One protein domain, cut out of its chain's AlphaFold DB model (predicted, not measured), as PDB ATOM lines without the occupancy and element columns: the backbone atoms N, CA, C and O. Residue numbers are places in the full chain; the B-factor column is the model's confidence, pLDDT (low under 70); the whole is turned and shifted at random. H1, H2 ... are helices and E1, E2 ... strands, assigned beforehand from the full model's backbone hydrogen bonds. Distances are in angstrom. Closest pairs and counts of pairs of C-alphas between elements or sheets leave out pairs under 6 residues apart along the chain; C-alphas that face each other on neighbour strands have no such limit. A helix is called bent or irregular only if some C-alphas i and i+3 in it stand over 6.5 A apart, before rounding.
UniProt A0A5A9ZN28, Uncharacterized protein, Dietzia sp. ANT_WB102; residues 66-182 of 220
ATOM      1  N   ARG A  66     146.393 292.179 215.476       97.25
ATOM      2  CA  ARG A  66     147.745 292.088 214.907       97.25
ATOM      3  C   ARG A  66     148.703 293.058 215.564       97.25
ATOM      4  O   ARG A  66     148.410 294.245 215.662       97.25
ATOM      5  N   ILE A  67     149.889 292.573 215.920       97.62
ATOM      6  CA  ILE A  67     151.017 293.407 216.338       97.62
ATOM      7  C   ILE A  67     152.145 293.245 215.329       97.62
ATOM      8  O   ILE A  67     152.629 292.145 215.072       97.62
ATOM      9  N   ARG A  68     152.569 294.361 214.754       95.75
ATOM     10  CA  ARG A  68     153.506 294.425 213.634       95.75
ATOM     11  C   ARG A  68     154.667 295.338 213.973       95.75
ATOM     12  O   ARG A  68     154.573 296.155 214.878       95.75
ATOM     13  N   GLY A  69     155.760 295.207 213.247       94.06
ATOM     14  CA  GLY A  69     156.945 296.059 213.368       94.06
ATOM     15  C   GLY A  69     158.155 295.334 212.806       94.06
ATOM     16  O   GLY A  69     158.058 294.130 212.581       94.06
ATOM     17  N   GLY A  70     159.281 296.015 212.606       91.00
ATOM     18  CA  GLY A  70     160.534 295.369 212.196       91.00
ATOM     19  C   GLY A  70     161.169 294.500 213.293       91.00
ATOM     20  O   GLY A  70     160.653 294.381 214.418       91.00
ATOM     21  N   LEU A  71     162.302 293.869 212.981       88.56
ATOM     22  CA  LEU A  71     163.061 293.057 213.938       88.56
ATOM     23  C   LEU A  71     163.469 293.885 215.173       88.56
ATOM     24  O   LEU A  71     163.944 295.010 215.065       88.56
ATOM     25  N   GLY A  72     163.289 293.329 216.375       89.25
ATOM     26  CA  GLY A  72     163.678 294.000 217.623       89.25
ATOM     27  C   GLY A  72     162.739 295.123 218.087       89.25
ATOM     28  O   GLY A  72     162.977 295.704 219.146       89.25
ATOM     29  N   SER A  73     161.637 295.371 217.371       92.38
ATOM     30  CA  SER A  73     160.612 296.387 217.677       92.38
ATOM     31  C   SER A  73     159.830 296.183 218.980       92.38
ATOM     32  O   SER A  73     158.919 296.946 219.268       92.38
ATOM     33  N   GLY A  74     160.100 295.121 219.742       93.94
ATOM     34  CA  GLY A  74     159.328 294.791 220.943       93.94
ATOM     35  C   GLY A  74     157.951 294.168 220.667       93.94
ATOM     36  O   GLY A  74     157.259 293.824 221.620       93.94
ATOM     37  N   ARG A  75     157.572 293.929 219.399       96.06
ATOM     38  CA  ARG A  75     156.264 293.360 219.001       96.06
ATOM     39  C   ARG A  75     155.860 292.085 219.759       96.06
ATOM     40  O   ARG A  75     154.733 291.969 220.230       96.06
ATOM     41  N   ARG A  76     156.798 291.144 219.948       96.81
ATOM     42  CA  ARG A  76     156.562 289.902 220.717       96.81
ATOM     43  C   ARG A  76     156.397 290.163 222.214       96.81
ATOM     44  O   ARG A  76     155.567 289.525 222.852       96.81
ATOM     45  N   THR A  77     157.170 291.100 222.758       97.06
ATOM     46  CA  THR A  77     157.096 291.499 224.167       97.06
ATOM     47  C   THR A  77     155.753 292.156 224.468       97.06
ATOM     48  O   THR A  77     155.098 291.781 225.433       97.06
ATOM     49  N   LEU A  78     155.285 293.055 223.593       97.19
ATOM     50  CA  LEU A  78     153.961 293.662 223.722       97.19
ATOM     51  C   LEU A  78     152.840 292.620 223.636       97.19
ATOM     52  O   LEU A  78     151.935 292.635 224.466       97.19
ATOM     53  N   ALA A  79     152.918 291.680 222.687       98.00
ATOM     54  CA  ALA A  79     151.944 290.591 222.588       98.00
ATOM     55  C   ALA A  79     151.870 289.766 223.884       98.00
ATOM     56  O   ALA A  79     150.781 289.453 224.365       98.00
ATOM     57  N   ALA A  80     153.025 289.442 224.476       97.81
ATOM     58  CA  ALA A  80     153.094 288.719 225.741       97.81
ATOM     59  C   ALA A  80     152.506 289.533 226.904       97.81
ATOM     60  O   ALA A  80     151.725 288.987 227.683       97.81
ATOM     61  N   ALA A  81     152.812 290.830 226.992       96.88
ATOM     62  CA  ALA A  81     152.251 291.715 228.012       96.88
ATOM     63  C   ALA A  81     150.718 291.798 227.934       96.88
ATOM     64  O   ALA A  81     150.042 291.627 228.947       96.88
ATOM     65  N   LEU A  82     150.153 291.978 226.735       97.38
ATOM     66  CA  LEU A  82     148.699 292.015 226.535       97.38
ATOM     67  C   LEU A  82     148.033 290.680 226.887       97.38
ATOM     68  O   LEU A  82     146.971 290.662 227.516       97.38
ATOM     69  N   ARG A  83     148.685 289.561 226.554       97.56
ATOM     70  CA  ARG A  83     148.215 288.230 226.945       97.56
ATOM     71  C   ARG A  83     148.190 288.059 228.461       97.56
ATOM     72  O   ARG A  83     147.200 287.565 228.984       97.56
ATOM     73  N   VAL A  84     149.246 288.461 229.165       97.06
ATOM     74  CA  VAL A  84     149.308 288.371 230.634       97.06
ATOM     75  C   VAL A  84     148.246 289.260 231.279       97.06
ATOM     76  O   VAL A  84     147.554 288.830 232.196       97.06
ATOM     77  N   ARG A  85     148.088 290.489 230.784       94.50
ATOM     78  CA  ARG A  85     147.266 291.513 231.432       94.50
ATOM     79  C   ARG A  85     145.764 291.378 231.174       94.50
ATOM     80  O   ARG A  85     144.959 291.714 232.042       94.50
ATOM     81  N   ARG A  86     145.379 290.958 229.967       95.56
ATOM     82  CA  ARG A  86     143.977 290.914 229.518       95.56
ATOM     83  C   ARG A  86     143.564 289.580 228.902       95.56
ATOM     84  O   ARG A  86     142.409 289.420 228.532       95.56
ATOM     85  N   GLY A  87     144.480 288.619 228.772       96.00
ATOM     86  CA  GLY A  87     144.196 287.347 228.105       96.00
ATOM     87  C   GLY A  87     144.061 287.464 226.585       96.00
ATOM     88  O   GLY A  87     143.658 286.502 225.938       96.00
ATOM     89  N   TRP A  88     144.387 288.615 225.985       96.81
ATOM     90  CA  TRP A  88     144.263 288.799 224.541       96.81
ATOM     91  C   TRP A  88     145.370 288.080 223.776       96.81
ATOM     92  O   TRP A  88     146.556 288.182 224.093       96.81
ATOM     93  N   HIS A  89     144.970 287.376 222.722       96.50
ATOM     94  CA  HIS A  89     145.861 286.614 221.861       96.50
ATOM     95  C   HIS A  89     146.083 287.364 220.551       96.50
ATOM     96  O   HIS A  89     145.324 287.202 219.601       96.50
ATOM     97  N   ALA A  90     147.135 288.178 220.503       97.12
ATOM     98  CA  ALA A  90     147.517 288.869 219.282       97.12
ATOM     99  C   ALA A  90     148.461 288.020 218.422       97.12
ATOM    100  O   ALA A  90     149.387 287.382 218.934       97.12
ATOM    101  N   GLN A  91     148.259 288.055 217.109       96.94
ATOM    102  CA  GLN A  91     149.207 287.513 216.145       96.94
ATOM    103  C   GLN A  91     150.314 288.537 215.877       96.94
ATOM    104  O   GLN A  91     150.076 289.745 215.856       96.94
ATOM    105  N   VAL A  92     151.545 288.048 215.721       96.62
ATOM    106  CA  VAL A  92     152.733 288.889 215.562       96.62
ATOM    107  C   VAL A  92     153.300 288.693 214.166       96.62
ATOM    108  O   VAL A  92     153.853 287.630 213.892       96.62
ATOM    109  N   ASP A  93     153.226 289.727 213.330       94.00
ATOM    110  CA  ASP A  93     153.751 289.676 211.962       94.00
ATOM    111  C   ASP A  93     155.021 290.530 211.832       94.00
ATOM    112  O   ASP A  93     155.211 291.519 212.553       94.00
ATOM    113  N   ASP A  94     155.904 290.149 210.908       91.19
ATOM    114  CA  ASP A  94     157.031 290.992 210.520       91.19
ATOM    115  C   ASP A  94     156.590 292.035 209.496       91.19
ATOM    116  O   ASP A  94     156.053 291.694 208.441       91.19
ATOM    117  N   LEU A  95     156.816 293.311 209.811       88.44
ATOM    118  CA  LEU A  95     156.434 294.391 208.917       88.44
ATOM    119  C   LEU A  95     157.257 294.375 207.622       88.44
ATOM    120  O   LEU A  95     156.711 294.685 206.565       88.44
ATOM    121  N   ASP A  96     158.521 293.958 207.686       83.69
ATOM    122  CA  ASP A  96     159.402 293.912 206.516       83.69
ATOM    123  C   ASP A  96     158.964 292.831 205.517       83.69
ATOM    124  O   ASP A  96     159.084 293.016 204.306       83.69
ATOM    125  N   GLU A  97     158.385 291.732 206.005       86.56
ATOM    126  CA  GLU A  97     157.872 290.645 205.166       86.56
ATOM    127  C   GLU A  97     156.535 291.015 204.513       86.56
ATOM    128  O   GLU A  97     156.345 290.818 203.313       86.56
ATOM    129  N   ILE A  98     155.604 291.591 205.277       86.31
ATOM    130  CA  ILE A  98     154.256 291.911 204.774       86.31
ATOM    131  C   ILE A  98     154.211 293.200 203.945       86.31
ATOM    132  O   ILE A  98     153.306 293.378 203.129       86.31
ATOM    133  N   ALA A  99     155.152 294.125 204.165       82.44
ATOM    134  CA  ALA A  99     155.251 295.370 203.408       82.44
ATOM    135  C   ALA A  99     156.111 295.234 202.143       82.44
ATOM    136  O   ALA A  99     156.158 296.184 201.354       82.44
ATOM    137  N   ALA A 100     156.762 294.083 201.941       80.88
ATOM    138  CA  ALA A 100     157.616 293.832 200.790       80.88
ATOM    139  C   ALA A 100     156.847 293.984 199.460       80.88
ATOM    140  O   ALA A 100     155.684 293.578 199.350       80.88
ATOM    141  N   PRO A 101     157.478 294.546 198.412       78.44
ATOM    142  CA  PRO A 101     156.892 294.569 197.077       78.44
ATOM    143  C   PRO A 101     156.533 293.155 196.597       78.44
ATOM    144  O   PRO A 101     157.365 292.254 196.637       78.44
ATOM    145  N   GLY A 102     155.296 292.968 196.130       81.12
ATOM    146  CA  GLY A 102     154.800 291.668 195.663       81.12
ATOM    147  C   GLY A 102     154.293 290.732 196.766       81.12
ATOM    148  O   GLY A 102     153.841 289.635 196.445       81.12
ATOM    149  N   ALA A 103     154.317 291.153 198.037       81.06
ATOM    150  CA  ALA A 103     153.681 290.400 199.111       81.06
ATOM    151  C   ALA A 103     152.172 290.225 198.835       81.06
ATOM    152  O   ALA A 103     151.519 291.162 198.356       81.06
ATOM    153  N   PRO A 104     151.600 289.041 199.122       78.12
ATOM    154  CA  PRO A 104     150.185 288.793 198.902       78.12
ATOM    155  C   PRO A 104     149.334 289.719 199.773       78.12
ATOM    156  O   PRO A 104     149.668 290.006 200.926       78.12
ATOM    157  N   ALA A 105     148.206 290.170 199.225       75.06
ATOM    158  CA  ALA A 105     147.240 290.939 199.992       75.06
ATOM    159  C   ALA A 105     146.720 290.082 201.154       75.06
ATOM    160  O   ALA A 105     146.159 289.006 200.950       75.06
ATOM    161  N   THR A 106     146.912 290.566 202.377       79.44
ATOM    162  CA  THR A 106     146.352 289.945 203.576       79.44
ATOM    163  C   THR A 106     144.989 290.556 203.878       79.44
ATOM    164  O   THR A 106     144.742 291.731 203.589       79.44
ATOM    165  N   ALA A 107     144.081 289.757 204.442       80.00
ATOM    166  CA  ALA A 107     142.822 290.285 204.953       80.00
ATOM    167  C   ALA A 107     143.107 291.349 206.026       80.00
ATOM    168  O   ALA A 107     144.053 291.222 206.809       80.00
ATOM    169  N   ALA A 108     142.306 292.416 206.043       86.69
ATOM    170  CA  ALA A 108     142.444 293.455 207.055       86.69
ATOM    171  C   ALA A 108     142.083 292.880 208.438       86.69
ATOM    172  O   ALA A 108     141.022 292.261 208.554       86.69
ATOM    173  N   PRO A 109     142.920 293.090 209.471       93.62
ATOM    174  CA  PRO A 109     142.596 292.641 210.817       93.62
ATOM    175  C   PRO A 109     141.472 293.487 211.427       93.62
ATOM    176  O   PRO A 109     141.055 294.518 210.886       93.62
ATOM    177  N   ASP A 110     140.979 293.077 212.589       95.56
ATOM    178  CA  ASP A 110     140.043 293.892 213.362       95.56
ATOM    179  C   ASP A 110     140.762 295.087 213.988       95.56
ATOM    180  O   ASP A 110     140.288 296.223 213.876       95.56
ATOM    181  N   VAL A 111     141.945 294.836 214.558       97.06
ATOM    182  CA  VAL A 111     142.796 295.855 215.177       97.06
ATOM    183  C   VAL A 111     144.266 295.613 214.834       97.06
ATOM    184  O   VAL A 111     144.747 294.481 214.843       97.06
ATOM    185  N   GLU A 112     145.003 296.686 214.548       97.12
ATOM    186  CA  GLU A 112     146.437 296.658 214.250       97.12
ATOM    187  C   GLU A 112     147.209 297.552 215.231       97.12
ATOM    188  O   GLU A 112     146.834 298.697 215.486       97.12
ATOM    189  N   ILE A 113     148.323 297.047 215.756       97.62
ATOM    190  CA  ILE A 113     149.304 297.823 216.516       97.62
ATOM    191  C   ILE A 113     150.646 297.725 215.796       97.62
ATOM    192  O   ILE A 113     151.145 296.628 215.559       97.62
ATOM    193  N   VAL A 114     151.260 298.859 215.470       96.44
ATOM    194  CA  VAL A 114     152.605 298.913 214.885       96.44
ATOM    195  C   VAL A 114     153.589 299.371 215.951       96.44
ATOM    196  O   VAL A 114     153.488 300.483 216.461       96.44
ATOM    197  N   CYS A 115     154.545 298.513 216.279       96.00
ATOM    198  CA  CYS A 115     155.640 298.797 217.188       96.00
ATOM    199  C   CYS A 115     156.847 299.307 216.400       96.00
ATOM    200  O   CYS A 115     157.360 298.620 215.516       96.00
ATOM    201  N   LEU A 116     157.332 300.484 216.771       94.31
ATOM    202  CA  LEU A 116     158.575 301.063 216.276       94.31
ATOM    203  C   LEU A 116     159.580 301.130 217.424       94.31
ATOM    204  O   LEU A 116     159.209 301.347 218.572       94.31
ATOM    205  N   ARG A 117     160.864 300.944 217.132       91.12
ATOM    206  CA  ARG A 117     161.942 301.103 218.128       91.12
ATOM    207  C   ARG A 117     162.988 302.111 217.683       91.12
ATOM    208  O   ARG A 117     163.555 302.835 218.492       91.12
ATOM    209  N   THR A 118     163.228 302.160 216.385       89.31
ATOM    210  CA  THR A 118     164.083 303.140 215.726       89.31
ATOM    211  C   THR A 118     163.243 304.005 214.797       89.31
ATOM    212  O   THR A 118     162.062 303.725 214.586       89.31
ATOM    213  N   ALA A 119     163.864 305.042 214.227       87.19
ATOM    214  CA  ALA A 119     163.234 305.827 213.174       87.19
ATOM    215  C   ALA A 119     162.698 304.886 212.081       87.19
ATOM    216  O   ALA A 119     163.468 304.036 211.618       87.19
ATOM    217  N   PRO A 120     161.411 304.999 211.706       87.19
ATOM    218  CA  PRO A 120     160.817 304.094 210.737       87.19
ATOM    219  C   PRO A 120     161.504 304.259 209.384       87.19
ATOM    220  O   PRO A 120     161.802 305.374 208.950       87.19
ATOM    221  N   CYS A 121     161.752 303.151 208.694       86.69
ATOM    222  CA  CYS A 121     162.214 303.222 207.317       86.69
ATOM    223  C   CYS A 121     161.075 303.683 206.389       86.69
ATOM    224  O   CYS A 121     159.895 303.670 206.749       86.69
ATOM    225  N   ARG A 122     161.404 304.033 205.139       85.38
ATOM    226  CA  ARG A 122     160.406 304.464 204.142       85.38
ATOM    227  C   ARG A 122     159.264 303.454 203.964       85.38
ATOM    228  O   ARG A 122     158.132 303.864 203.720       85.38
ATOM    229  N   HIS A 123     159.545 302.152 204.064       82.75
ATOM    230  CA  HIS A 123     158.529 301.106 203.921       82.75
ATOM    231  C   HIS A 123     157.559 301.090 205.109       82.75
ATOM    232  O   HIS A 123     156.349 301.028 204.898       82.75
ATOM    233  N   GLU A 124     158.067 301.229 206.334       87.12
ATOM    234  CA  GLU A 124     157.250 301.306 207.550       87.12
ATOM    235  C   GLU A 124     156.407 302.587 207.568       87.12
ATOM    236  O   GLU A 124     155.205 302.531 207.824       87.12
ATOM    237  N   GLU A 125     156.990 303.735 207.208       87.75
ATOM    238  CA  GLU A 125     156.249 304.995 207.073       87.75
ATOM    239  C   GLU A 125     155.136 304.890 206.026       87.75
ATOM    240  O   GLU A 125     153.996 305.298 206.273       87.75
ATOM    241  N   ALA A 126     155.453 304.328 204.855       86.12
ATOM    242  CA  ALA A 126     154.480 304.119 203.796       86.12
ATOM    243  C   ALA A 126     153.364 303.179 204.253       86.12
ATOM    244  O   ALA A 126     152.205 303.441 203.943       86.12
ATOM    245  N   TRP A 127     153.685 302.122 205.006       86.81
ATOM    246  CA  TRP A 127     152.700 301.213 205.583       86.81
ATOM    247  C   TRP A 127     151.789 301.930 206.573       86.81
ATOM    248  O   TRP A 127     150.569 301.877 206.422       86.81
ATOM    249  N   VAL A 128     152.345 302.631 207.561       88.56
ATOM    250  CA  VAL A 128     151.576 303.351 208.588       88.56
ATOM    251  C   VAL A 128     150.618 304.360 207.955       88.56
ATOM    252  O   VAL A 128     149.468 304.446 208.371       88.56
ATOM    253  N   ARG A 129     151.031 305.046 206.886       88.88
ATOM    254  CA  ARG A 129     150.205 306.050 206.195       88.88
ATOM    255  C   ARG A 129     149.115 305.477 205.282       88.88
ATOM    256  O   ARG A 129     148.322 306.255 204.755       88.88
ATOM    257  N   ARG A 130     149.055 304.158 205.060       87.81
ATOM    258  CA  ARG A 130     148.012 303.560 204.207       87.81
ATOM    259  C   ARG A 130     146.615 303.831 204.786       87.81
ATOM    260  O   ARG A 130     146.414 303.609 205.983       87.81
ATOM    261  N   PRO A 131     145.639 304.237 203.954       87.38
ATOM    262  CA  PRO A 131     144.242 304.282 204.362       87.38
ATOM    263  C   PRO A 131     143.773 302.906 204.845       87.38
ATOM    264  O   PRO A 131     144.082 301.887 204.222       87.38
ATOM    265  N   ARG A 132     143.034 302.871 205.954       88.62
ATOM    266  CA  ARG A 132     142.539 301.640 206.585       88.62
ATOM    267  C   ARG A 132     141.093 301.798 207.028       88.62
ATOM    268  O   ARG A 132     140.647 302.900 207.326       88.62
ATOM    269  N   ARG A 133     140.392 300.666 207.097       85.50
ATOM    270  CA  ARG A 133     139.026 300.537 207.643       85.50
ATOM    271  C   ARG A 133     139.015 299.851 209.017       85.50
ATOM    272  O   ARG A 133     137.986 299.358 209.473       85.50
ATOM    273  N   HIS A 134     140.180 299.737 209.642       91.06
ATOM    274  CA  HIS A 134     140.390 299.091 210.933       91.06
ATOM    275  C   HIS A 134     141.154 300.021 211.862       91.06
ATOM    276  O   HIS A 134     141.853 300.927 211.400       91.06
ATOM    277  N   ALA A 135     141.002 299.804 213.165       94.62
ATOM    278  CA  ALA A 135     141.692 300.606 214.161       94.62
ATOM    279  C   ALA A 135     143.201 300.329 214.096       94.62
ATOM    280  O   ALA A 135     143.626 299.172 214.068       94.62
ATOM    281  N   LEU A 136     144.001 301.395 214.082       96.06
ATOM    282  CA  LEU A 136     145.460 301.337 214.075       96.06
ATOM    283  C   LEU A 136     146.018 302.186 215.218       96.06
ATOM    284  O   LEU A 136     145.677 303.364 215.328       96.06
ATOM    285  N   LEU A 137     146.934 301.617 215.997       96.94
ATOM    286  CA  LEU A 137     147.779 302.356 216.934       96.94
ATOM    287  C   LEU A 137     149.251 302.179 216.557       96.94
ATOM    288  O   LEU A 137     149.709 301.067 216.315       96.94
ATOM    289  N   VAL A 138     150.008 303.274 216.544       96.50
ATOM    290  CA  VAL A 138     151.468 303.232 216.405       96.50
ATOM    291  C   VAL A 138     152.082 303.537 217.761       96.50
ATOM    292  O   VAL A 138     151.794 304.575 218.357       96.50
ATOM    293  N   VAL A 139     152.924 302.629 218.240       96.06
ATOM    294  CA  VAL A 139     153.623 302.751 219.517       96.06
ATOM    295  C   VAL A 139     155.121 302.735 219.298       96.06
ATOM    296  O   VAL A 139     155.629 302.148 218.341       96.06
ATOM    297  N   VAL A 140     155.830 303.360 220.222       94.62
ATOM    298  CA  VAL A 140     157.283 303.338 220.264       94.62
ATOM    299  C   VAL A 140     157.719 302.521 221.466       94.62
ATOM    300  O   VAL A 140     157.164 302.674 222.544       94.62
ATOM    301  N   THR A 141     158.689 301.633 221.294       91.00
ATOM    302  CA  THR A 141     159.193 300.778 222.371       91.00
ATOM    303  C   THR A 141     160.648 301.087 222.680       91.00
ATOM    304  O   THR A 141     161.433 301.408 221.787       91.00
ATOM    305  N   GLY A 142     161.020 300.960 223.955       82.00
ATOM    306  CA  GLY A 142     162.411 301.083 224.394       82.00
ATOM    307  C   GLY A 142     163.021 302.475 224.202       82.00
ATOM    308  O   GLY A 142     164.232 302.562 224.001       82.00
ATOM    309  N   ILE A 143     162.197 303.528 224.237       78.62
ATOM    310  CA  ILE A 143     162.649 304.918 224.359       78.62
ATOM    311  C   ILE A 143     162.279 305.398 225.759       78.62
ATOM    312  O   ILE A 143     161.121 305.733 226.015       78.62
ATOM    313  N   ASP A 144     163.287 305.423 226.626       67.44
ATOM    314  CA  ASP A 144     163.193 305.875 228.019       67.44
ATOM    315  C   ASP A 144     163.665 307.342 228.181       67.44
ATOM    316  O   ASP A 144     163.782 307.843 229.296       67.44
ATOM    317  N   ASP A 145     163.944 308.046 227.075       64.31
ATOM    318  CA  ASP A 145     164.476 309.412 227.101       64.31
ATOM    319  C   ASP A 145     163.410 310.438 227.530       64.31
ATOM    320  O   ASP A 145     162.322 310.494 226.951       64.31
ATOM    321  N   GLU A 146     163.758 311.333 228.469       67.69
ATOM    322  CA  GLU A 146     162.905 312.462 228.899       67.69
ATOM    323  C   GLU A 146     162.471 313.355 227.723       67.69
ATOM    324  O   GLU A 146     161.404 313.971 227.747       67.69
ATOM    325  N   VAL A 147     163.295 313.408 226.671       79.06
ATOM    326  CA  VAL A 147     162.992 314.094 225.417       79.06
ATOM    327  C   VAL A 147     163.070 313.085 224.272       79.06
ATOM    328  O   VAL A 147     164.172 312.760 223.824       79.06
ATOM    329  N   PRO A 148     161.929 312.621 223.730       83.19
ATOM    330  CA  PRO A 148     161.945 311.639 222.660       83.19
ATOM    331  C   PRO A 148     162.582 312.216 221.383       83.19
ATOM    332  O   PRO A 148     162.433 313.415 221.076       83.19
ATOM    333  N   PRO A 149     163.255 311.368 220.582       85.38
ATOM    334  CA  PRO A 149     163.817 311.785 219.308       85.38
ATOM    335  C   PRO A 149     162.711 312.293 218.379       85.38
ATOM    336  O   PRO A 149     161.552 311.897 218.479       85.38
ATOM    337  N   ARG A 150     163.068 313.179 217.437       88.31
ATOM    338  CA  ARG A 150     162.096 313.890 216.579       88.31
ATOM    339  C   ARG A 150     161.085 312.970 215.891       88.31
ATOM    340  O   ARG A 150     159.924 313.347 215.793       88.31
ATOM    341  N   TRP A 151     161.522 311.797 215.443       88.31
ATOM    342  CA  TRP A 151     160.681 310.821 214.747       88.31
ATOM    343  C   TRP A 151     159.638 310.152 215.662       88.31
ATOM    344  O   TRP A 151     158.612 309.702 215.168       88.31
ATOM    345  N   ALA A 152     159.885 310.102 216.975       89.06
ATOM    346  CA  ALA A 152     159.012 309.479 217.971       89.06
ATOM    347  C   ALA A 152     158.065 310.480 218.654       89.06
ATOM    348  O   ALA A 152     157.236 310.100 219.479       89.06
ATOM    349  N   ARG A 153     158.186 311.779 218.349       88.56
ATOM    350  CA  ARG A 153     157.367 312.817 218.985       88.56
ATOM    351  C   ARG A 153     155.890 312.620 218.661       88.56
ATOM    352  O   ARG A 153     155.518 312.499 217.499       88.56
ATOM    353  N   GLY A 154     155.059 312.651 219.701       86.81
ATOM    354  CA  GLY A 154     153.612 312.458 219.587       86.81
ATOM    355  C   GLY A 154     153.178 310.996 219.459       86.81
ATOM    356  O   GLY A 154     151.980 310.743 219.398       86.81
ATOM    357  N   LEU A 155     154.116 310.041 219.441       90.81
ATOM    358  CA  LEU A 155     153.799 308.617 219.510       90.81
ATOM    359  C   LEU A 155     153.754 308.144 220.966       90.81
ATOM    360  O   LEU A 155     154.459 308.666 221.831       90.81
ATOM    361  N   HIS A 156     152.926 307.133 221.226       91.44
ATOM    362  CA  HIS A 156     152.782 306.546 222.556       91.44
ATOM    363  C   HIS A 156     153.994 305.661 222.877       91.44
ATOM    364  O   HIS A 156     154.223 304.672 222.178       91.44
ATOM    365  N   SER A 157     154.777 306.017 223.902       92.06
ATOM    366  CA  SER A 157     155.918 305.203 224.346       92.06
ATOM    367  C   SER A 157     155.448 304.067 225.255       92.06
ATOM    368  O   SER A 157     154.641 304.280 226.161       92.06
ATOM    369  N   VAL A 158     155.952 302.861 225.008       93.00
ATOM    370  CA  VAL A 158     155.566 301.626 225.688       93.00
ATOM    371  C   VAL A 158     156.804 300.856 226.127       93.00
ATOM    372  O   VAL A 158     157.574 300.358 225.303       93.00
ATOM    373  N   ASP A 159     156.933 300.664 227.436       90.69
ATOM    374  CA  ASP A 159     157.752 299.604 228.000       90.69
ATOM    375  C   ASP A 159     156.868 298.402 228.345       90.69
ATOM    376  O   ASP A 159     156.096 298.425 229.298       90.69
ATOM    377  N   ALA A 160     156.950 297.359 227.518       89.19
ATOM    378  CA  ALA A 160     156.178 296.129 227.686       89.19
ATOM    379  C   ALA A 160     156.957 295.018 228.412       89.19
ATOM    380  O   ALA A 160     156.450 293.902 228.517       89.19
ATOM    381  N   ARG A 161     158.195 295.276 228.870       92.38
ATOM    382  CA  ARG A 161     158.992 294.280 229.618       92.38
ATOM    383  C   ARG A 161     158.298 293.876 230.916       92.38
ATOM    384  O   ARG A 161     158.357 292.715 231.307       92.38
ATOM    385  N   GLU A 162     157.608 294.832 231.524       90.75
ATOM    386  CA  GLU A 162     156.751 294.651 232.687       90.75
ATOM    387  C   GLU A 162     155.285 294.800 232.243       90.75
ATOM    388  O   GLU A 162     154.855 295.907 231.920       90.75
ATOM    389  N   PRO A 163     154.489 293.714 232.196       90.25
ATOM    390  CA  PRO A 163     153.106 293.770 231.708       90.25
ATOM    391  C   PRO A 163     152.200 294.749 232.468       90.25
ATOM    392  O   PRO A 163     151.256 295.295 231.898       90.25
ATOM    393  N   GLU A 164     152.493 294.965 233.749       91.38
ATOM    394  CA  GLU A 164     151.761 295.870 234.642       91.38
ATOM    395  C   GLU A 164     152.244 297.325 234.551       91.38
ATOM    396  O   GLU A 164     151.668 298.207 235.186       91.38
ATOM    397  N   HIS A 165     153.281 297.606 233.755       92.38
ATOM    398  CA  HIS A 165     153.800 298.958 233.624       92.38
ATOM    399  C   HIS A 165     152.748 299.886 233.003       92.38
ATOM    400  O   HIS A 165     152.155 299.591 231.960       92.38
ATOM    401  N   ARG A 166     152.565 301.060 233.616       91.94
ATOM    402  CA  ARG A 166     151.543 302.058 233.239       91.94
ATOM    403  C   ARG A 166     151.592 302.501 231.775       91.94
ATOM    404  O   ARG A 166     150.606 302.965 231.222       91.94
ATOM    405  N   SER A 167     152.743 302.375 231.110       92.12
ATOM    406  CA  SER A 167     152.845 302.713 229.684       92.12
ATOM    407  C   SER A 167     152.004 301.790 228.796       92.12
ATOM    408  O   SER A 167     151.652 302.165 227.683       92.12
ATOM    409  N   VAL A 168     151.679 300.583 229.268       94.69
ATOM    410  CA  VAL A 168     150.822 299.628 228.550       94.69
ATOM    411  C   VAL A 168     149.342 300.035 228.634       94.69
ATOM    412  O   VAL A 168     148.564 299.636 227.769       94.69
ATOM    413  N   ASP A 169     148.955 300.887 229.593       94.75
ATOM    414  CA  ASP A 169     147.564 301.323 229.818       94.75
ATOM    415  C   ASP A 169     146.968 301.944 228.553       94.75
ATOM    416  O   ASP A 169     145.912 301.524 228.100       94.75
ATOM    417  N   GLY A 170     147.704 302.841 227.888       94.44
ATOM    418  CA  GLY A 170     147.231 303.471 226.651       94.44
ATOM    419  C   GLY A 170     146.981 302.485 225.502       94.44
ATOM    420  O   GLY A 170     146.101 302.717 224.672       94.44
ATOM    421  N   VAL A 171     147.713 301.364 225.460       96.94
ATOM    422  CA  VAL A 171     147.487 300.288 224.478       96.94
ATOM    423  C   VAL A 171     146.243 299.485 224.843       96.94
ATOM    424  O   VAL A 171     145.458 299.142 223.960       96.94
ATOM    425  N   VAL A 172     146.053 299.206 226.133       97.19
ATOM    426  CA  VAL A 172     144.864 298.516 226.646       97.19
ATOM    427  C   VAL A 172     143.617 299.350 226.389       97.19
ATOM    428  O   VAL A 172     142.701 298.848 225.753       97.19
ATOM    429  N   ASP A 173     143.620 300.628 226.757       97.44
ATOM    430  CA  ASP A 173     142.492 301.535 226.547       97.44
ATOM    431  C   ASP A 173     142.145 301.682 225.058       97.44
ATOM    432  O   ASP A 173     140.980 301.805 224.678       97.44
ATOM    433  N   PHE A 174     143.161 301.700 224.186       97.94
ATOM    434  CA  PHE A 174     142.953 301.690 222.739       97.94
ATOM    435  C   PHE A 174     142.260 300.405 222.278       97.94
ATOM    436  O   PHE A 174     141.309 300.484 221.501       97.94
ATOM    437  N   LEU A 175     142.721 299.245 222.751       97.88
ATOM    438  CA  LEU A 175     142.130 297.957 222.404       97.88
ATOM    439  C   LEU A 175     140.706 297.828 222.945       97.88
ATOM    440  O   LEU A 175     139.838 297.438 222.179       97.88
ATOM    441  N   GLU A 176     140.437 298.212 224.194       97.44
ATOM    442  CA  GLU A 176     139.084 298.194 224.776       97.44
ATOM    443  C   GLU A 176     138.122 299.012 223.901       97.44
ATOM    444  O   GLU A 176     137.164 298.459 223.369       97.44
ATOM    445  N   ARG A 177     138.462 300.269 223.577       97.19
ATOM    446  CA  ARG A 177     137.635 301.100 222.679       97.19
ATOM    447  C   ARG A 177     137.461 300.510 221.277       97.19
ATOM    448  O   ARG A 177     136.393 300.638 220.681       97.19
ATOM    449  N   ALA A 178     138.516 299.923 220.711       96.44
ATOM    450  CA  ALA A 178     138.453 299.326 219.380       96.44
ATOM    451  C   ALA A 178     137.566 298.072 219.359       96.44
ATOM    452  O   ALA A 178     136.843 297.853 218.387       96.44
ATOM    453  N   LEU A 179     137.608 297.273 220.427       95.25
ATOM    454  CA  LEU A 179     136.786 296.080 220.598       95.25
ATOM    455  C   LEU A 179     135.325 296.436 220.895       95.25
ATOM    456  O   LEU A 179     134.438 295.807 220.325       95.25
ATOM    457  N   ASP A 180     135.071 297.489 221.673       94.50
ATOM    458  CA  ASP A 180     133.719 298.005 221.916       94.50
ATOM    459  C   ASP A 180     133.044 298.458 220.609       94.50
ATOM    460  O   ASP A 180     131.862 298.206 220.376       94.50
ATOM    461  N   ALA A 181     133.807 299.076 219.700       91.94
ATOM    462  CA  ALA A 181     133.319 299.505 218.388       91.94
ATOM    463  C   ALA A 181     133.292 298.380 217.329       91.94
ATOM    464  O   ALA A 181     132.809 298.594 216.210       91.94
ATOM    465  N   LEU A 182     133.820 297.190 217.638       92.06
ATOM    466  CA  LEU A 182     134.129 296.172 216.633       92.06
ATOM    467  C   LEU A 182     132.891 295.657 215.897       92.06
ATOM    468  O   LEU A 182     132.945 295.446 214.686       92.06
TER     469      LEU A 182
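AT A GLANCE: This is residues 66 to 182 of the 220 residues of an uncharacterized protein of Dietzia sp. ANT_WB102 (UniProt A0A5A9ZN28). A strongly twisted sheet of five parallel strands makes a wall, with the two longer helices, H1 and H4, packed over one of its faces, their lines about perpendicular to each other. Two short helices, H2 and H3, only graze the sheet, and two long loops, residues 99 to 110 and 142 to 155, hold the two C-alphas farthest apart. The 117 printed residues hold four named helices and five named strands in the order E1 H1 E2 H2 E3 H3 E4 E5 H4, of mixed class, and the sheet's order is E2 E1 E3 E4 E5. The whole is compact, with a radius of gyration of the C-alphas of 13.7 A and spans of 39 by 33 by 21 A.

HOW THE PARTS SIT: The sheet has edge strands E2, residues 91 to 94, and E5, residues 156 to 158; its inner strands are E1, residues 66 to 69, E3, residues 111 to 116, and E4, residues 135 to 141. Within hydrogen-bond range are N 93 and O 67 at 3.0 A for E2 and E1, N 68 and O 113 at 2.8 A for E1 and E3, N 114 and O 137 at 2.8 A for E3 and E4, and N 158 and O 140 at 2.8 A for E4 and E5. E4 and E5 stand at 56 degrees. H4, residues 166 to 180, is on the sheet at a height of 9.3 A, over E4 and only just over E5, on which 3 of its 15 C-alphas fall; it runs along the strands, at 9 degrees to E4 on the local plane. Its closest C-alphas to E4 are those of Ala 178 and Ala 135, 6.3 A. H1, residues 75 to 86, is on the same face, giving two layers, the sheet and the helices on one face of it; its closest C-alphas to E1 are those of Arg 75 and Ile 67, 5.9 A. H1 and H4 are close but not clearly touching, about perpendicular at 74 degrees, with the C-alphas of Leu 82 and Val 172 closest at 7.5 A. H2, residues 95 to 98, and H3, residues 122 to 128, only just touch, with 3 pairs of C-alphas within 8 A, Leu 95 and Glu 124 closest at 7.1 A. E1, H1, E2 and E3, H3, E4 are strand-helix-strand units, two parallel neighbour strands with a helix between; E2, H2, E3 is a split one, with E1 between its strands; each crossover is right-handed. Every O i to N i+4 pair is within hydrogen-bond range in H1 and H3, and 9 of 11 in H4; H2 is too short for such a pair.

IN THESE COORDINATES: E1 begins at C-alpha 66, (147.745, 292.088, 214.907), and spans 10.1 A; E2 spans 10.2 A, E3 16.7 A, E4 19.3 A and E5 6.5 A. H1 spans 16.4 A, H2 5.3 A, H3 9.9 A and H4 21.5 A, ending at C-alpha 180, (133.719, 298.005, 221.916). H4 is neither bent nor irregular, but only just: C-alphas 167 and 170 are 6.4 A apart.

THE WHOLE: The two C-alphas farthest apart, those of Pro 104 and Glu 146, are 40.3 A apart. The printed part has no cut. The links from H2 to E3, 12 residues, and from E4 to E5, 14 residues, are long. The mean pLDDT of the printed part is 90.6, and residues 144 to 146 are under 70.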